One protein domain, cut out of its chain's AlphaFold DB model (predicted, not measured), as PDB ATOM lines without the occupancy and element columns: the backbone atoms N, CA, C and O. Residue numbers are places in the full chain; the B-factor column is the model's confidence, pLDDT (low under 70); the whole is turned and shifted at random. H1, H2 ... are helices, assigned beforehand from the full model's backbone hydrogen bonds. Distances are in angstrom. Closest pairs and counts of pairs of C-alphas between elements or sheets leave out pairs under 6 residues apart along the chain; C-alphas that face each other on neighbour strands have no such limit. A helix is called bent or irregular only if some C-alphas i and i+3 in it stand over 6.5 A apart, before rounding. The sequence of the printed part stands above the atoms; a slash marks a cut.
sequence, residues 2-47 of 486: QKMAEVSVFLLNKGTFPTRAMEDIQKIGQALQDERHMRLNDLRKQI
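AT A GLANCE: This is residues 2 to 47 of the 486 residues of an uncharacterized protein of Necator americanus (UniProt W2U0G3). A short helix, H1, and a much longer one, H2, make a flat, open corner, like an L with unequal arms, and the tight link of residues 14 to 18 forms the bend. The long arm H2 gives most of the length, and the two arms keep clear of each other. The printed part has 46 residues with two named helices, H1 then H2, and no named strand; the class is all helix. The whole is extended, with a radius of gyration of the C-alphas of 16.4 A, and the C-alphas span 47 by 27 by 9 A.

HOW THE PARTS SIT: H1, residues 2 to 13, runs with the N-to-C direction (-0.33, -0.31, 0.89). After a tight link of 5 residues, H2, residues 19 to 46, runs with the direction (-0.19, 0.96, -0.21). H1 and H2 are apart, with no C-alpha of the one within 8 A of the other. In H1 every O i to N i+4 pair is within hydrogen-bond range; in H2 23 of 24 are.

IN THESE COORDINATES: H1 begins at C-alpha 2, at (31.422, -51.054, -0.364), and is 16.6 A long from first to last C-alpha. H2 begins at C-alpha 19, at (28.563, -52.726, 25.235), and ends at C-alpha 46, at (24.317, -12.925, 16.382), a length of 41.0 A. Neither helix is bent.

THE WHOLE: The two C-alphas farthest apart are those of Lys 14 and Ile 47, at 47.3 A. Residues 2 to 11, 13 to 21 and 23 to 47 stand free. The printed part has no cut. The model's mean pLDDT over the printed part is 76.7, and residues 2 to 17 are under 70; H1 has a mean of 64 and H2 of 85.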
ATOM      1  N   GLN A   2      32.496 -50.092  -0.698       57.22
ATOM      2  CA  GLN A   2      31.422 -51.054  -0.364       57.22
ATOM      3  C   GLN A   2      31.845 -52.191   0.595       57.22
ATOM      4  O   GLN A   2      31.300 -52.277   1.690       57.22
ATOM      5  N   LYS A   3      32.899 -52.961   0.272       60.69
ATOM      6  CA  LYS A   3      33.417 -54.029   1.155       60.69
ATOM      7  C   LYS A   3      33.845 -53.573   2.561       60.69
ATOM      8  O   LYS A   3      33.809 -54.372   3.486       60.69
ATOM      9  N   MET A   4      34.222 -52.303   2.750       62.75
ATOM     10  CA  MET A   4      34.489 -51.752   4.090       62.75
ATOM     11  C   MET A   4      33.184 -51.585   4.872       62.75
ATOM     12  O   MET A   4      33.124 -51.976   6.029       62.75
ATOM     13  N   ALA A   5      32.129 -51.059   4.236       68.50
ATOM     14  CA  ALA A   5      30.816 -50.906   4.863       68.50
ATOM     15  C   ALA A   5      30.186 -52.267   5.205       68.50
ATOM     16  O   ALA A   5      29.659 -52.436   6.300       68.50
ATOM     17  N   GLU A   6      30.310 -53.257   4.315       66.69
ATOM     18  CA  GLU A   6      29.875 -54.641   4.559       66.69
ATOM     19  C   GLU A   6      30.599 -55.256   5.772       66.69
ATOM     20  O   GLU A   6      29.951 -55.827   6.649       66.69
ATOM     21  N   VAL A   7      31.921 -55.066   5.887       66.38
ATOM     22  CA  VAL A   7      32.704 -55.504   7.058       66.38
ATOM     23  C   VAL A   7      32.313 -54.738   8.329       66.38
ATOM     24  O   VAL A   7      32.165 -55.361   9.379       66.38
ATOM     25  N   SER A   8      32.078 -53.424   8.265       60.06
ATOM     26  CA  SER A   8      31.601 -52.644   9.420       60.06
ATOM     27  C   SER A   8      30.233 -53.123   9.917       60.06
ATOM     28  O   SER A   8      30.062 -53.322  11.119       60.06
ATOM     29  N   VAL A   9      29.279 -53.373   9.014       66.75
ATOM     30  CA  VAL A   9      27.953 -53.918   9.361       66.75
ATOM     31  C   VAL A   9      28.068 -55.337   9.928       66.75
ATOM     32  O   VAL A   9      27.379 -55.665  10.893       66.75
ATOM     33  N   PHE A  10      28.971 -56.167   9.400       66.81
ATOM     34  CA  PHE A  10      29.230 -57.506   9.934       66.81
ATOM     35  C   PHE A  10      29.817 -57.467  11.357       66.81
ATOM     36  O   PHE A  10      29.353 -58.208  12.221       66.81
ATOM     37  N   LEU A  11      30.782 -56.581  11.630       63.88
ATOM     38  CA  LEU A  11      31.387 -56.405  12.960       63.88
ATOM     39  C   LEU A  11      30.408 -55.815  13.991       63.88
ATOM     40  O   LEU A  11      30.490 -56.154  15.172       63.88
ATOM     41  N   LEU A  12      29.460 -54.980  13.555       63.06
ATOM     42  CA  LEU A  12      28.348 -54.518  14.393       63.06
ATOM     43  C   LEU A  12      27.385 -55.677  14.711       63.06
ATOM     44  O   LEU A  12      27.150 -55.977  15.881       63.06
ATOM     45  N   ASN A  13      26.906 -56.401  13.692       60.12
ATOM     46  CA  ASN A  13      25.966 -57.519  13.863       60.12
ATOM     47  C   ASN A  13      26.554 -58.735  14.603       60.12
ATOM     48  O   ASN A  13      25.797 -59.551  15.127       60.12
ATOM     49  N   LYS A  14      27.883 -58.890  14.653       64.88
ATOM     50  CA  LYS A  14      28.548 -59.982  15.384       64.88
ATOM     51  C   LYS A  14      28.755 -59.713  16.876       64.88
ATOM     52  O   LYS A  14      29.287 -60.586  17.556       64.88
ATOM     53  N   GLY A  15      28.345 -58.551  17.394       56.22
ATOM     54  CA  GLY A  15      28.457 -58.230  18.823       56.22
ATOM     55  C   GLY A  15      29.900 -58.090  19.321       56.22
ATOM     56  O   GLY A  15      30.144 -58.135  20.522       56.22
ATOM     57  N   THR A  16      30.869 -57.924  18.413       59.28
ATOM     58  CA  THR A  16      32.300 -57.809  18.744       59.28
ATOM     59  C   THR A  16      32.700 -56.451  19.324       59.28
ATOM     60  O   THR A  16      33.833 -56.288  19.771       59.28
ATOM     61  N   PHE A  17      31.781 -55.482  19.362       59.25
ATOM     62  CA  PHE A  17      31.942 -54.265  20.153       59.25
ATOM     63  C   PHE A  17      31.440 -54.521  21.583       59.25
ATOM     64  O   PHE A  17      30.261 -54.844  21.746       59.25
ATOM     65  N   PRO A  18      32.275 -54.365  22.631       75.25
ATOM     66  CA  PRO A  18      31.793 -54.459  24.008       75.25
ATOM     67  C   PRO A  18      30.750 -53.363  24.260       75.25
ATOM     68  O   PRO A  18      30.902 -52.252  23.752       75.25
ATOM     69  N   THR A  19      29.711 -53.644  25.056       76.75
ATOM     70  CA  THR A  19      28.563 -52.726  25.235       76.75
ATOM     71  C   THR A  19      28.996 -51.314  25.619       76.75
ATOM     72  O   THR A  19      28.544 -50.356  25.001       76.75
ATOM     73  N   ARG A  20      29.986 -51.199  26.518       79.88
ATOM     74  CA  ARG A  20      30.623 -49.934  26.919       79.88
ATOM     75  C   ARG A  20      31.094 -49.094  25.731       79.88
ATOM     76  O   ARG A  20      30.841 -47.900  25.706       79.88
ATOM     77  N   ALA A  21      31.705 -49.701  24.712       78.75
ATOM     78  CA  ALA A  21      32.142 -48.968  23.524       78.75
ATOM     79  C   ALA A  21      30.955 -48.444  22.695       78.75
ATOM     80  O   ALA A  21      31.050 -47.359  22.131       78.75
ATOM     81  N   MET A  22      29.825 -49.162  22.647       78.44
ATOM     82  CA  MET A  22      28.603 -48.636  22.024       78.44
ATOM     83  C   MET A  22      27.968 -47.522  22.864       78.44
ATOM     84  O   MET A  22      27.559 -46.509  22.304       78.44
ATOM     85  N   GLU A  23      27.924 -47.676  24.189       86.06
ATOM     86  CA  GLU A  23      27.463 -46.638  25.121       86.06
ATOM     87  C   GLU A  23      28.314 -45.363  24.995       86.06
ATOM     88  O   GLU A  23      27.775 -44.263  24.959       86.06
ATOM     89  N   ASP A  24      29.637 -45.492  24.886       85.75
ATOM     90  CA  ASP A  24      30.559 -44.362  24.753       85.75
ATOM     91  C   ASP A  24      30.467 -43.708  23.365       85.75
ATOM     92  O   ASP A  24      30.443 -42.481  23.272       85.75
ATOM     93  N   ILE A  25      30.289 -44.488  22.289       82.19
ATOM     94  CA  ILE A  25      29.961 -43.955  20.953       82.19
ATOM     95  C   ILE A  25      28.625 -43.190  20.976       82.19
ATOM     96  O   ILE A  25      28.525 -42.131  20.356       82.19
ATOM     97  N   GLN A  26      27.615 -43.673  21.707       87.06
ATOM     98  CA  GLN A  26      26.337 -42.971  21.871       87.06
ATOM     99  C   GLN A  26      26.501 -41.668  22.670       87.06
ATOM    100  O   GLN A  26      26.026 -40.629  22.212       87.06
ATOM    101  N   LYS A  27      27.238 -41.681  23.791       91.19
ATOM    102  CA  LYS A  27      27.563 -40.476  24.586       91.19
ATOM    103  C   LYS A  27      28.308 -39.431  23.749       91.19
ATOM    104  O   LYS A  27      27.931 -38.263  23.766       91.19
ATOM    105  N   ILE A  28      29.319 -39.842  22.977       89.94
ATOM    106  CA  ILE A  28      30.070 -38.959  22.068       89.94
ATOM    107  C   ILE A  28      29.150 -38.414  20.965       89.94
ATOM    108  O   ILE A  28      29.173 -37.219  20.674       89.94
ATOM    109  N   GLY A  29      28.303 -39.264  20.378       83.19
ATOM    110  CA  GLY A  29      27.324 -38.861  19.368       83.19
ATOM    111  C   GLY A  29      26.311 -37.837  19.886       83.19
ATOM    112  O   GLY A  29      25.979 -36.899  19.160       83.19
ATOM    113  N   GLN A  30      25.864 -37.981  21.135       89.31
ATOM    114  CA  GLN A  30      24.966 -37.041  21.803       89.31
ATOM    115  C   GLN A  30      25.685 -35.730  22.153       89.31
ATOM    116  O   GLN A  30      25.222 -34.671  21.742       89.31
ATOM    117  N   ALA A  31      26.870 -35.784  22.769       89.94
ATOM    118  CA  ALA A  31      27.666 -34.594  23.080       89.94
ATOM    119  C   ALA A  31      27.997 -33.754  21.826       89.94
ATOM    120  O   ALA A  31      27.924 -32.528  21.864       89.94
ATOM    121  N   LEU A  32      28.281 -34.398  20.686       82.06
ATOM    122  CA  LEU A  32      28.491 -33.726  19.393       82.06
ATOM    123  C   LEU A  32      27.201 -33.165  18.762       82.06
ATOM    124  O   LEU A  32      27.278 -32.298  17.885       82.06
ATOM    125  N   GLN A  33      26.019 -33.645  19.161       86.69
ATOM    126  CA  GLN A  33      24.744 -33.004  18.823       86.69
ATOM    127  C   GLN A  33      24.494 -31.804  19.738       86.69
ATOM    128  O   GLN A  33      24.207 -30.723  19.226       86.69
ATOM    129  N   ASP A  34      24.684 -31.948  21.048       88.62
ATOM    130  CA  ASP A  34      24.494 -30.877  22.034       88.62
ATOM    131  C   ASP A  34      25.439 -29.690  21.776       88.62
ATOM    132  O   ASP A  34      25.001 -28.537  21.745       88.62
ATOM    133  N   GLU A  35      26.712 -29.949  21.457       86.75
ATOM    134  CA  GLU A  35      27.668 -28.909  21.057       86.75
ATOM    135  C   GLU A  35      27.238 -28.205  19.754       86.75
ATOM    136  O   GLU A  35      27.342 -26.982  19.621       86.75
ATOM    137  N   ARG A  36      26.691 -28.956  18.788       83.31
ATOM    138  CA  ARG A  36      26.153 -28.387  17.542       83.31
ATOM    139  C   ARG A  36      24.919 -27.526  17.815       83.31
ATOM    140  O   ARG A  36      24.806 -26.447  17.236       83.31
ATOM    141  N   HIS A  37      24.024 -27.958  18.701       86.44
ATOM    142  CA  HIS A  37      22.876 -27.166  19.145       86.44
ATOM    143  C   HIS A  37      23.319 -25.879  19.860       86.44
ATOM    144  O   HIS A  37      22.778 -24.815  19.559       86.44
ATOM    145  N   MET A  38      24.333 -25.944  20.729       89.38
ATOM    146  CA  MET A  38      24.945 -24.777  21.378       89.38
ATOM    147  C   MET A  38      25.493 -23.777  20.350       89.38
ATOM    148  O   MET A  38      25.029 -22.637  20.307       89.38
ATOM    149  N   ARG A  39      26.390 -24.215  19.453       83.75
ATOM    150  CA  ARG A  39      26.976 -23.363  18.399       83.75
ATOM    151  C   ARG A  39      25.904 -22.723  17.503       83.75
ATOM    152  O   ARG A  39      25.970 -21.529  17.219       83.75
ATOM    153  N   LEU A  40      24.872 -23.479  17.108       82.56
ATOM    154  CA  LEU A  40      23.755 -22.955  16.308       82.56
ATOM    155  C   LEU A  40      22.877 -21.953  17.078       82.56
ATOM    156  O   LEU A  40      22.384 -20.994  16.483       82.56
ATOM    157  N   ASN A  41      22.695 -22.136  18.388       86.19
ATOM    158  CA  ASN A  41      21.990 -21.174  19.234       86.19
ATOM    159  C   ASN A  41      22.803 -19.884  19.440       86.19
ATOM    160  O   ASN A  41      22.216 -18.804  19.454       86.19
ATOM    161  N   ASP A  42      24.131 -19.963  19.541       86.56
ATOM    162  CA  ASP A  42      24.998 -18.782  19.641       86.56
ATOM    163  C   ASP A  42      25.104 -18.009  18.321       86.56
ATOM    164  O   ASP A  42      25.046 -16.776  18.331       86.56
ATOM    165  N   LEU A  43      25.130 -18.699  17.178       79.69
ATOM    166  CA  LEU A  43      24.913 -18.071  15.871       79.69
ATOM    167  C   LEU A  43      23.559 -17.353  15.821       79.69
ATOM    168  O   LEU A  43      23.479 -16.190  15.420       79.69
ATOM    169  N   ARG A  44      22.481 -18.006  16.276       82.69
ATOM    170  CA  ARG A  44      21.122 -17.437  16.277       82.69
ATOM    171  C   ARG A  44      20.996 -16.154  17.110       82.69
ATOM    172  O   ARG A  44      20.137 -15.337  16.787       82.69
ATOM    173  N   LYS A  45      21.848 -15.944  18.123       85.81
ATOM    174  CA  LYS A  45      21.944 -14.679  18.887       85.81
ATOM    175  C   LYS A  45      22.623 -13.553  18.093       85.81
ATOM    176  O   LYS A  45      22.286 -12.391  18.292       85.81
ATOM    177  N   GLN A  46      23.567 -13.885  17.210       82.00
ATOM    178  CA  GLN A  46      24.317 -12.925  16.382       82.00
ATOM    179  C   GLN A  46      23.563 -12.529  15.099       82.00
ATOM    180  O   GLN A  46      23.757 -11.438  14.561       82.00
ATOM    181  N   ILE A  47      22.688 -13.407  14.606       79.88
ATOM    182  CA  ILE A  47      21.897 -13.207  13.389       79.88
ATOM    183  C   ILE A  47      20.858 -12.075  13.571       79.88
ATOM    184  O   ILE A  47      19.996 -12.163  14.449       79.88
TER     185      ILE A  47